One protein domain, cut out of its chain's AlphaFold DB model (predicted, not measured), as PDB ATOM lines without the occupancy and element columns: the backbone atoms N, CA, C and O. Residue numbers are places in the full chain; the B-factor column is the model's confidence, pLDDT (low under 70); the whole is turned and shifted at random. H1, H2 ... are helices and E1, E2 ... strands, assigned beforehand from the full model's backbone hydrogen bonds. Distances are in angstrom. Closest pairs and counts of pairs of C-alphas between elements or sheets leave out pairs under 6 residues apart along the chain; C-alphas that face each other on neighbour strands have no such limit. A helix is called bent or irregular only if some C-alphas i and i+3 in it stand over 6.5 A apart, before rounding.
ATOM      1  N   ILE A 104       0.672  18.176  24.543       81.94
ATOM      2  CA  ILE A 104       1.222  16.994  25.204       81.94
ATOM      3  C   ILE A 104       2.729  16.851  24.951       81.94
ATOM      4  O   ILE A 104       3.444  16.385  25.834       81.94
ATOM      5  N   LEU A 105       3.233  17.308  23.802       78.88
ATOM      6  CA  LEU A 105       4.658  17.330  23.473       78.88
ATOM      7  C   LEU A 105       5.414  18.320  24.366       78.88
ATOM      8  O   LEU A 105       6.484  17.995  24.877       78.88
ATOM      9  N   PHE A 106       4.812  19.473  24.671       77.94
ATOM     10  CA  PHE A 106       5.370  20.404  25.652       77.94
ATOM     11  C   PHE A 106       5.482  19.739  27.035       77.94
ATOM     12  O   PHE A 106       6.539  19.763  27.665       77.94
ATOM     13  N   ILE A 107       4.418  19.068  27.496       81.75
ATOM     14  CA  ILE A 107       4.411  18.310  28.761       81.75
ATOM     15  C   ILE A 107       5.485  17.207  28.758       81.75
ATOM     16  O   ILE A 107       6.225  17.049  29.734       81.75
ATOM     17  N   ARG A 108       5.587  16.457  27.656       84.38
ATOM     18  CA  ARG A 108       6.555  15.377  27.432       84.38
ATOM     19  C   ARG A 108       7.988  15.870  27.591       84.38
ATOM     20  O   ARG A 108       8.765  15.279  28.350       84.38
ATOM     21  N   ASP A 109       8.315  16.964  26.917       78.25
ATOM     22  CA  ASP A 109       9.691  17.427  26.775       78.25
ATOM     23  C   ASP A 109      10.134  18.309  27.933       78.25
ATOM     24  O   ASP A 109      11.313  18.287  28.280       78.25
ATOM     25  N   ARG A 110       9.208  19.001  28.603       78.19
ATOM     26  CA  ARG A 110       9.559  20.050  29.569       78.19
ATOM     27  C   ARG A 110       9.285  19.703  31.026       78.19
ATOM     28  O   ARG A 110       9.859  20.355  31.883       78.19
ATOM     29  N   ILE A 111       8.475  18.689  31.346       83.38
ATOM     30  CA  ILE A 111       8.156  18.348  32.747       83.38
ATOM     31  C   ILE A 111       9.017  17.183  33.244       83.38
ATOM     32  O   ILE A 111       9.093  16.127  32.608       83.38
ATOM     33  N   ARG A 112       9.644  17.348  34.414       84.81
ATOM     34  CA  ARG A 112      10.453  16.326  35.095       84.81
ATOM     35  C   ARG A 112      10.051  16.179  36.556       84.81
ATOM     36  O   ARG A 112       9.625  17.135  37.199       84.81
ATOM     37  N   VAL A 113      10.231  14.970  37.082       84.88
ATOM     38  CA  VAL A 113      10.095  14.679  38.513       84.88
ATOM     39  C   VAL A 113      11.466  14.340  39.073       84.88
ATOM     40  O   VAL A 113      12.121  13.434  38.555       84.88
ATOM     41  N   ILE A 114      11.885  15.049  40.122       82.31
ATOM     42  CA  ILE A 114      13.176  14.826  40.790       82.31
ATOM     43  C   ILE A 114      12.981  14.334  42.223       82.31
ATOM     44  O   ILE A 114      12.014  14.709  42.897       82.31
ATOM     45  N   SER A 115      13.927  13.519  42.691       77.38
ATOM     46  CA  SER A 115      13.997  13.130  44.096       77.38
ATOM     47  C   SER A 115      14.430  14.318  44.955       77.38
ATOM     48  O   SER A 115      15.172  15.193  44.511       77.38
ATOM     49  N   ASN A 116      13.989  14.348  46.213       67.50
ATOM     50  CA  ASN A 116      14.312  15.458  47.119       67.50
ATOM     51  C   ASN A 116      15.803  15.525  47.499       67.50
ATOM     52  O   ASN A 116      16.253  16.544  48.011       67.50
ATOM     53  N   GLU A 117      16.547  14.438  47.287       62.28
ATOM     54  CA  GLU A 117      17.949  14.293  47.696       62.28
ATOM     55  C   GLU A 117      18.945  14.753  46.620       62.28
ATOM     56  O   GLU A 117      20.116  14.956  46.925       62.28
ATOM     57  N   LYS A 118      18.500  14.933  45.367       59.09
ATOM     58  CA  LYS A 118      19.351  15.395  44.264       59.09
ATOM     59  C   LYS A 118      19.035  16.848  43.919       59.09
ATOM     60  O   LYS A 118      18.063  17.129  43.224       59.09
ATOM     61  N   THR A 119      19.884  17.770  44.366       53.59
ATOM     62  CA  THR A 119      20.058  19.071  43.705       53.59
ATOM     63  C   THR A 119      21.010  18.842  42.543       53.59
ATOM     64  O   THR A 119      22.226  18.867  42.705       53.59
ATOM     65  N   ASP A 120      20.456  18.454  41.404       53.47
ATOM     66  CA  ASP A 120      21.256  18.226  40.211       53.47
ATOM     67  C   ASP A 120      21.490  19.601  39.562       53.47
ATOM     68  O   ASP A 120      20.611  20.137  38.888       53.47
ATOM     69  N   ASP A 121      22.648  20.209  39.846       51.50
ATOM     70  CA  ASP A 121      23.039  21.551  39.370       51.50
ATOM     71  C   ASP A 121      23.148  21.630  37.829       51.50
ATOM     72  O   ASP A 121      23.359  22.703  37.270       51.50
ATOM     73  N   SER A 122      22.994  20.500  37.126       55.69
ATOM     74  CA  SER A 122      22.949  20.399  35.664       55.69
ATOM     75  C   SER A 122      21.538  20.341  35.072       55.69
ATOM     76  O   SER A 122      21.404  20.069  33.877       55.69
ATOM     77  N   ILE A 123      20.477  20.507  35.870       60.28
ATOM     78  CA  ILE A 123      19.123  20.563  35.308       60.28
ATOM     79  C   ILE A 123      18.979  21.885  34.567       60.28
ATOM     80  O   ILE A 123      19.103  22.954  35.156       60.28
ATOM     81  N   ASP A 124      18.710  21.769  33.270       62.97
ATOM     82  CA  ASP A 124      18.354  22.877  32.397       62.97
ATOM     83  C   ASP A 124      17.334  23.796  33.092       62.97
ATOM     84  O   ASP A 124      16.276  23.342  33.543       62.97
ATOM     85  N   GLU A 125      17.661  25.088  33.195       63.41
ATOM     86  CA  GLU A 125      16.825  26.114  33.833       63.41
ATOM     87  C   GLU A 125      15.435  26.215  33.181       63.41
ATOM     88  O   GLU A 125      14.496  26.769  33.758       63.41
ATOM     89  N   HIS A 126      15.297  25.645  31.985       64.94
ATOM     90  CA  HIS A 126      14.099  25.618  31.162       64.94
ATOM     91  C   HIS A 126      13.228  24.363  31.345       64.94
ATOM     92  O   HIS A 126      12.242  24.167  30.625       64.94
ATOM     93  N   ILE A 127      13.560  23.512  32.319       73.12
ATOM     94  CA  ILE A 127      12.764  22.351  32.707       73.12
ATOM     95  C   ILE A 127      11.847  22.684  33.885       73.12
ATOM     96  O   ILE A 127      12.246  23.153  34.948       73.12
ATOM     97  N   VAL A 128      10.586  22.305  33.724       74.94
ATOM     98  CA  VAL A 128       9.577  22.318  34.772       74.94
ATOM     99  C   VAL A 128       9.831  21.162  35.743       74.94
ATOM    100  O   VAL A 128       9.562  19.996  35.441       74.94
ATOM    101  N   ILE A 129      10.305  21.491  36.944       78.12
ATOM    102  CA  ILE A 129      10.606  20.518  37.997       78.12
ATOM    103  C   ILE A 129       9.410  20.349  38.942       78.12
ATOM    104  O   ILE A 129       8.883  21.313  39.499       78.12
ATOM    105  N   ILE A 130       9.024  19.097  39.180       81.06
ATOM    106  CA  ILE A 130       8.082  18.690  40.223       81.06
ATOM    107  C   ILE A 130       8.837  17.813  41.226       81.06
ATOM    108  O   ILE A 130       9.478  16.833  40.849       81.06
ATOM    109  N   ARG A 131       8.776  18.142  42.517       82.81
ATOM    110  CA  ARG A 131       9.395  17.304  43.554       82.81
ATOM    111  C   ARG A 131       8.490  16.130  43.896       82.81
ATOM    112  O   ARG A 131       7.268  16.254  43.871       82.81
ATOM    113  N   GLU A 132       9.078  15.001  44.277       83.81
ATOM    114  CA  GLU A 132       8.313  13.795  44.624       83.81
ATOM    115  C   GLU A 132       7.304  14.009  45.766       83.81
ATOM    116  O   GLU A 132       6.195  13.464  45.719       83.81
ATOM    117  N   ASN A 133       7.640  14.850  46.750       81.00
ATOM    118  CA  ASN A 133       6.723  15.210  47.840       81.00
ATOM    119  C   ASN A 133       5.513  16.010  47.347       81.00
ATOM    120  O   ASN A 133       4.434  15.891  47.914       81.00
ATOM    121  N   ASP A 134       5.676  16.767  46.262       79.81
ATOM    122  CA  ASP A 134       4.633  17.615  45.686       79.81
ATOM    123  C   ASP A 134       3.734  16.856  44.697       79.81
ATOM    124  O   ASP A 134       2.825  17.443  44.106       79.81
ATOM    125  N   LEU A 135       3.939  15.540  44.527       80.25
ATOM    126  CA  LEU A 135       3.128  14.685  43.653       80.25
ATOM    127  C   LEU A 135       1.699  14.437  44.183       80.25
ATOM    128  O   LEU A 135       1.119  13.374  43.953       80.25
ATOM    129  N   ASP A 136       1.128  15.355  44.953       76.38
ATOM    130  CA  ASP A 136      -0.190  15.203  45.556       76.38
ATOM    131  C   ASP A 136      -1.319  15.326  44.536       76.38
ATOM    132  O   ASP A 136      -1.302  16.154  43.616       76.38
ATOM    133  N   LYS A 137      -2.339  14.482  44.734       64.38
ATOM    134  CA  LYS A 137      -3.450  14.304  43.797       64.38
ATOM    135  C   LYS A 137      -4.155  15.627  43.506       64.38
ATOM    136  O   LYS A 137      -4.399  15.921  42.344       64.38
ATOM    137  N   ASP A 138      -4.414  16.472  44.497       72.00
ATOM    138  CA  ASP A 138      -5.238  17.678  44.307       72.00
ATOM    139  C   ASP A 138      -4.560  18.786  43.483       72.00
ATOM    140  O   ASP A 138      -5.230  19.589  42.819       72.00
ATOM    141  N   ARG A 139      -3.223  18.843  43.499       74.94
ATOM    142  CA  ARG A 139      -2.459  19.832  42.723       74.94
ATOM    143  C   ARG A 139      -2.183  19.339  41.306       74.94
ATOM    144  O   ARG A 139      -2.328  20.123  40.371       74.94
ATOM    145  N   LEU A 140      -1.859  18.053  41.149       83.81
ATOM    146  CA  LEU A 140      -1.486  17.455  39.862       83.81
ATOM    147  C   LEU A 140      -2.616  16.696  39.158       83.81
ATOM    148  O   LEU A 140      -2.395  16.169  38.072       83.81
ATOM    149  N   SER A 141      -3.835  16.684  39.707       85.12
ATOM    150  CA  SER A 141      -5.013  16.088  39.053       85.12
ATOM    151  C   SER A 141      -5.162  16.487  37.580       85.12
ATOM    152  O   SER A 141      -5.423  15.596  36.778       85.12
ATOM    153  N   PRO A 142      -4.963  17.761  37.173       86.56
ATOM    154  CA  PRO A 142      -5.051  18.128  35.761       86.56
ATOM    155  C   PRO A 142      -4.003  17.427  34.890       86.56
ATOM    156  O   PRO A 142      -4.341  16.971  33.806       86.56
ATOM    157  N   LEU A 143      -2.767  17.279  35.384       88.44
ATOM    158  CA  LEU A 143      -1.689  16.585  34.675       88.44
ATOM    159  C   LEU A 143      -1.996  15.094  34.545       88.44
ATOM    160  O   LEU A 143      -1.933  14.546  33.449       88.44
ATOM    161  N   TYR A 144      -2.371  14.446  35.650       90.19
ATOM    162  CA  TYR A 144      -2.731  13.031  35.644       90.19
ATOM    163  C   TYR A 144      -3.907  12.756  34.698       90.19
ATOM    164  O   TYR A 144      -3.805  11.871  33.853       90.19
ATOM    165  N   ASN A 145      -4.973  13.561  34.775       89.44
ATOM    166  CA  ASN A 145      -6.136  13.420  33.901       89.44
ATOM    167  C   ASN A 145      -5.770  13.647  32.438       89.44
ATOM    168  O   ASN A 145      -6.225  12.896  31.586       89.44
ATOM    169  N   ARG A 146      -4.928  14.644  32.143       89.56
ATOM    170  CA  ARG A 146      -4.478  14.907  30.776       89.56
ATOM    171  C   ARG A 146      -3.721  13.712  30.208       89.56
ATOM    172  O   ARG A 146      -4.113  13.208  29.165       89.56
ATOM    173  N   LEU A 147      -2.701  13.221  30.912       91.12
ATOM    174  CA  LEU A 147      -1.923  12.050  30.484       91.12
ATOM    175  C   LEU A 147      -2.818  10.818  30.309       91.12
ATOM    176  O   LEU A 147      -2.669  10.073  29.348       91.12
ATOM    177  N   TRP A 148      -3.779  10.625  31.211       90.31
ATOM    178  CA  TRP A 148      -4.739   9.530  31.134       90.31
ATOM    179  C   TRP A 148      -5.662   9.620  29.912       90.31
ATOM    180  O   TRP A 148      -5.902   8.608  29.252       90.31
ATOM    181  N   THR A 149      -6.170  10.810  29.589       89.44
ATOM    182  CA  THR A 149      -6.986  11.034  28.389       89.44
ATOM    183  C   THR A 149      -6.182  10.745  27.128       89.44
ATOM    184  O   THR A 149      -6.646   9.998  26.279       89.44
ATOM    185  N   GLU A 150      -4.946  11.236  27.039       88.56
ATOM    186  CA  GLU A 150      -4.066  11.008  25.884       88.56
ATOM    187  C   GLU A 150      -3.761   9.516  25.667       88.56
ATOM    188  O   GLU A 150      -3.850   9.015  24.543       88.56
ATOM    189  N   LEU A 151      -3.485   8.775  26.749       88.88
ATOM    190  CA  LEU A 151      -3.331   7.321  26.669       88.88
ATOM    191  C   LEU A 151      -4.636   6.644  26.234       88.88
ATOM    192  O   LEU A 151      -4.614   5.742  25.402       88.88
ATOM    193  N   ASN A 152      -5.791   7.076  26.748       86.12
ATOM    194  CA  ASN A 152      -7.079   6.537  26.310       86.12
ATOM    195  C   ASN A 152      -7.388   6.841  24.848       86.12
ATOM    196  O   ASN A 152      -7.994   6.002  24.180       86.12
ATOM    197  N   ASP A 153      -6.956   7.986  24.345       84.06
ATOM    198  CA  ASP A 153      -7.093   8.349  22.941       84.06
ATOM    199  C   ASP A 153      -6.149   7.537  22.046       84.06
ATOM    200  O   ASP A 153      -6.283   7.592  20.829       84.06
ATOM    201  N   GLY A 154      -5.215   6.765  22.617       78.88
ATOM    202  CA  GLY A 154      -4.254   5.935  21.889       78.88
ATOM    203  C   GLY A 154      -3.000   6.683  21.430       78.88
ATOM    204  O   GLY A 154      -2.247   6.138  20.629       78.88
ATOM    205  N   ARG A 155      -2.761   7.904  21.930       81.88
ATOM    206  CA  ARG A 155      -1.554   8.705  21.655       81.88
ATOM    207  C   ARG A 155      -0.426   8.297  22.603       81.88
ATOM    208  O   ARG A 155      -0.065   9.010  23.534       81.88
ATOM    209  N   PHE A 156       0.082   7.080  22.426       85.62
ATOM    210  CA  PHE A 156       1.059   6.491  23.345       85.62
ATOM    211  C   PHE A 156       2.454   7.102  23.195       85.62
ATOM    212  O   PHE A 156       3.127   7.337  24.202       85.62
ATOM    213  N   SER A 157       2.859   7.389  21.956       83.00
ATOM    214  CA  SER A 157       4.161   7.964  21.602       83.00
ATOM    215  C   SER A 157       4.432   9.272  22.360       83.00
ATOM    216  O   SER A 157       5.429   9.409  23.075       83.00
ATOM    217  N   SER A 158       3.478  10.202  22.287       82.56
ATOM    218  CA  SER A 158       3.542  11.528  22.902       82.56
ATOM    219  C   SER A 158       3.624  11.477  24.428       82.56
ATOM    220  O   SER A 158       4.270  12.324  25.039       82.56
ATOM    221  N   VAL A 159       3.019  10.468  25.056       88.06
ATOM    222  CA  VAL A 159       2.976  10.340  26.515       88.06
ATOM    223  C   VAL A 159       4.198   9.596  27.057       88.06
ATOM    224  O   VAL A 159       4.879  10.090  27.957       88.06
ATOM    225  N   LEU A 160       4.505   8.410  26.524       88.00
ATOM    226  CA  LEU A 160       5.510   7.504  27.096       88.00
ATOM    227  C   LEU A 160       6.955   7.935  26.832       88.00
ATOM    228  O   LEU A 160       7.868   7.546  27.560       88.00
ATOM    229  N   MET A 161       7.181   8.790  25.835       83.44
ATOM    230  CA  MET A 161       8.479   9.439  25.650       83.44
ATOM    231  C   MET A 161       8.832  10.392  26.803       83.44
ATOM    232  O   MET A 161      10.018  10.678  26.994       83.44
ATOM    233  N   SER A 162       7.840  10.830  27.590       85.88
ATOM    234  CA  SER A 162       8.036  11.712  28.737       85.88
ATOM    235  C   SER A 162       8.910  11.066  29.810       85.88
ATOM    236  O   SER A 162       8.782   9.890  30.153       85.88
ATOM    237  N   HIS A 163       9.762  11.875  30.434       83.19
ATOM    238  CA  HIS A 163      10.547  11.454  31.594       83.19
ATOM    239  C   HIS A 163       9.699  11.194  32.846       83.19
ATOM    240  O   HIS A 163      10.191  10.558  33.776       83.19
ATOM    241  N   LEU A 164       8.437  11.635  32.874       87.94
ATOM    242  CA  LEU A 164       7.508  11.345  33.968       87.94
ATOM    243  C   LEU A 164       7.385   9.836  34.221       87.94
ATOM    244  O   LEU A 164       7.473   9.388  35.363       87.94
ATOM    245  N   PHE A 165       7.284   9.037  33.156       88.56
ATOM    246  CA  PHE A 165       7.134   7.579  33.242       88.56
ATOM    247  C   PHE A 165       8.442   6.829  33.539       88.56
ATOM    248  O   PHE A 165       8.424   5.611  33.712       88.56
ATOM    249  N   LYS A 166       9.571   7.543  33.643       84.88
ATOM    250  CA  LYS A 166      10.831   7.003  34.181       84.88
ATOM    251  C   LYS A 166      10.910   7.130  35.705       84.88
ATOM    252  O   LYS A 166      11.718   6.445  36.322       84.88
ATOM    253  N   ASN A 167      10.110   8.005  36.323       88.50
ATOM    254  CA  ASN A 167      10.119   8.189  37.771       88.50
ATOM    255  C   ASN A 167       9.154   7.205  38.456       88.50
ATOM    256  O   ASN A 167       7.939   7.240  38.259       88.50
ATOM    257  N   ARG A 168       9.706   6.364  39.332       89.81
ATOM    258  CA  ARG A 168       8.974   5.337  40.085       89.81
ATOM    259  C   ARG A 168       7.820   5.885  40.921       89.81
ATOM    260  O   ARG A 168       6.743   5.288  40.966       89.81
ATOM    261  N   THR A 169       8.040   6.998  41.615       89.88
ATOM    262  CA  THR A 169       7.054   7.605  42.521       89.88
ATOM    263  C   THR A 169       5.863   8.147  41.739       89.88
ATOM    264  O   THR A 169       4.713   7.896  42.107       89.88
ATOM    265  N   PHE A 170       6.137   8.825  40.621       91.56
ATOM    266  CA  PHE A 170       5.126   9.309  39.691       91.56
ATOM    267  C   PHE A 170       4.295   8.157  39.126       91.56
ATOM    268  O   PHE A 170       3.074   8.168  39.262       91.56
ATOM    269  N   VAL A 171       4.949   7.135  38.560       91.00
ATOM    270  CA  VAL A 171       4.271   5.972  37.967       91.00
ATOM    271  C   VAL A 171       3.377   5.270  38.982       91.00
ATOM    272  O   VAL A 171       2.247   4.922  38.657       91.00
ATOM    273  N   ARG A 172       3.830   5.093  40.228       89.38
ATOM    274  CA  ARG A 172       3.006   4.486  41.282       89.38
ATOM    275  C   ARG A 172       1.784   5.319  41.621       89.38
ATOM    276  O   ARG A 172       0.696   4.764  41.731       89.38
ATOM    277  N   LYS A 173       1.946   6.631  41.799       89.94
ATOM    278  CA  LYS A 173       0.820   7.523  42.111       89.94
ATOM    279  C   LYS A 173      -0.174   7.580  40.950       89.94
ATOM    280  O   LYS A 173      -1.367   7.412  41.182       89.94
ATOM    281  N   PHE A 174       0.314   7.735  39.720       90.50
ATOM    282  CA  PHE A 174      -0.496   7.664  38.502       90.50
ATOM    283  C   PHE A 174      -1.236   6.327  38.405       90.50
ATOM    284  O   PHE A 174      -2.451   6.292  38.226       90.50
ATOM    285  N   GLY A 175      -0.508   5.235  38.623       86.94
ATOM    286  CA  GLY A 175      -1.018   3.876  38.634       86.94
ATOM    287  C   GLY A 175      -2.179   3.683  39.607       86.94
ATOM    288  O   GLY A 175      -3.243   3.212  39.223       86.94
ATOM    289  N   VAL A 176      -2.001   4.106  40.861       87.25
ATOM    290  CA  VAL A 176      -3.024   3.987  41.912       87.25
ATOM    291  C   VAL A 176      -4.283   4.791  41.582       87.25
ATOM    292  O   VAL A 176      -5.384   4.355  41.914       87.25
ATOM    293  N   ILE A 177      -4.152   5.951  40.927       87.62
ATOM    294  CA  ILE A 177      -5.304   6.781  40.546       87.62
ATOM    295  C   ILE A 177      -6.195   6.058  39.524       87.62
ATOM    296  O   ILE A 177      -7.417   6.141  39.645       87.62
ATOM    297  N   TYR A 178      -5.599   5.337  38.571       87.25
ATOM    298  CA  TYR A 178      -6.308   4.707  37.448       87.25
ATOM    299  C   TYR A 178      -6.297   3.171  37.492       87.25
ATOM    300  O   TYR A 178      -6.537   2.516  36.483       87.25
ATOM    301  N   ASP A 179      -6.041   2.578  38.658       82.56
ATOM    302  CA  ASP A 179      -5.740   1.147  38.815       82.56
ATOM    303  C   ASP A 179      -6.772   0.208  38.167       82.56
ATOM    304  O   ASP A 179      -6.412  -0.801  37.565       82.56
ATOM    305  N   LYS A 180      -8.060   0.563  38.252       78.81
ATOM    306  CA  LYS A 180      -9.165  -0.229  37.687       78.81
ATOM    307  C   LYS A 180      -9.182  -0.229  36.160       78.81
ATOM    308  O   LYS A 180      -9.552  -1.231  35.555       78.81
ATOM    309  N   ASP A 181      -8.782   0.882  35.555       80.69
ATOM    310  CA  ASP A 181      -8.882   1.104  34.117       80.69
ATOM    311  C   ASP A 181      -7.552   0.826  33.402       80.69
ATOM    312  O   ASP A 181      -7.526   0.566  32.202       80.69
ATOM    313  N   ILE A 182      -6.427   0.818  34.128       76.06
ATOM    314  CA  ILE A 182      -5.110   0.486  33.565       76.06
ATOM    315  C   ILE A 182      -5.123  -0.895  32.922       76.06
ATOM    316  O   ILE A 182      -4.541  -1.070  31.859       76.06
ATOM    317  N   HIS A 183      -5.817  -1.857  33.524       72.12
ATOM    318  CA  HIS A 183      -5.863  -3.227  33.023       72.12
ATOM    319  C   HIS A 183      -6.539  -3.334  31.646       72.12
ATOM    320  O   HIS A 183      -6.096  -4.103  30.797       72.12
ATOM    321  N   THR A 184      -7.591  -2.545  31.394       77.62
ATOM    322  CA  THR A 184      -8.272  -2.510  30.087       77.62
ATOM    323  C   THR A 184      -7.485  -1.690  29.071       77.62
ATOM    324  O   THR A 184      -7.431  -2.040  27.892       77.62
ATOM    325  N   LEU A 185      -6.825  -0.626  29.531       76.44
ATOM    326  CA  LEU A 185      -5.971   0.224  28.714       76.44
ATOM    327  C   LEU A 185      -4.698  -0.496  28.247       76.44
ATOM    328  O   LEU A 185      -4.214  -0.250  27.146       76.44
TER     329      LEU A 185
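Overview. This is residues 104 to 185 of the 476 residues of the protein "Ankyrin_rpt-contain_dom domain-containing protein" of Mytilus coruscus (UniProt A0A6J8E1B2). A compact body of six mostly short helices has a small two-stranded parallel sheet, E1 and E2, toward one end of its long axis, where the loop of residues 115 to 127 lies; H6 lies at the other end. H2, the longest helix, crosses H5, and H3 bridges H1 and H2. The printed part has 82 residues, in the order H1 E1 E2 H2 H3 H4 H5 H6, and is mostly helix. The radius of gyration of the C-alphas is 12.8 A, and the spans are 40 by 23 by 19 A.

Arrangement. H1, residues 104 to 110, touches H3, residues 156 to 160; their closest C-alphas, Leu 105 and Ser 158, are 5.9 A apart. E1, residues 111 to 114, and E2, residues 128 to 131, are parallel neighbours at 32 degrees, with N 112 and O 128 at 2.8 A, within hydrogen-bond range. H4, residues 163 to 166, comes closest to E1 at the C-alphas of Leu 164 and Arg 112, 5.9 A apart. H2, residues 137 to 152, is irregular, with C-alphas 139 and 142 7.6 A apart; its residues 147 to 151 alone touch H3, closest at the C-alphas of Leu 147 and Val 159, 6.5 A. H2 is close but not clearly touching H5, residues 168 to 177, about perpendicular at 82 degrees; the closest C-alphas, Tyr 144 and Phe 174, are 6.5 A apart. H6, residues 179 to 185, is close but not clearly touching H2, at a shallow tilt of 19 degrees, the same way; the closest C-alphas, Leu 185 and Asn 152, are 6.8 A apart. Every O i to N i+4 pair is within hydrogen-bond range in H1, H3 and H5, against 10 of 12 in H2 and 1 of 3 in H6, which has 2 of 4 O i to N i+3 pairs within range; H4 is too short for an i+4 pair.

Along the chain. H1 begins at C-alpha 104 (1.222, 16.994, 25.204). H2 is 19.5 A long and H5 14.4 A. H6 ends at C-alpha 185 (-5.971, 0.224, 28.714).

Size, cuts and confidence. The farthest C-alphas, Asp 121 and Thr 184, are 40.6 A apart. The printed part has no cut; the link E1 to E2 is long. Residues 116 to 126 and 137 have pLDDT under 70.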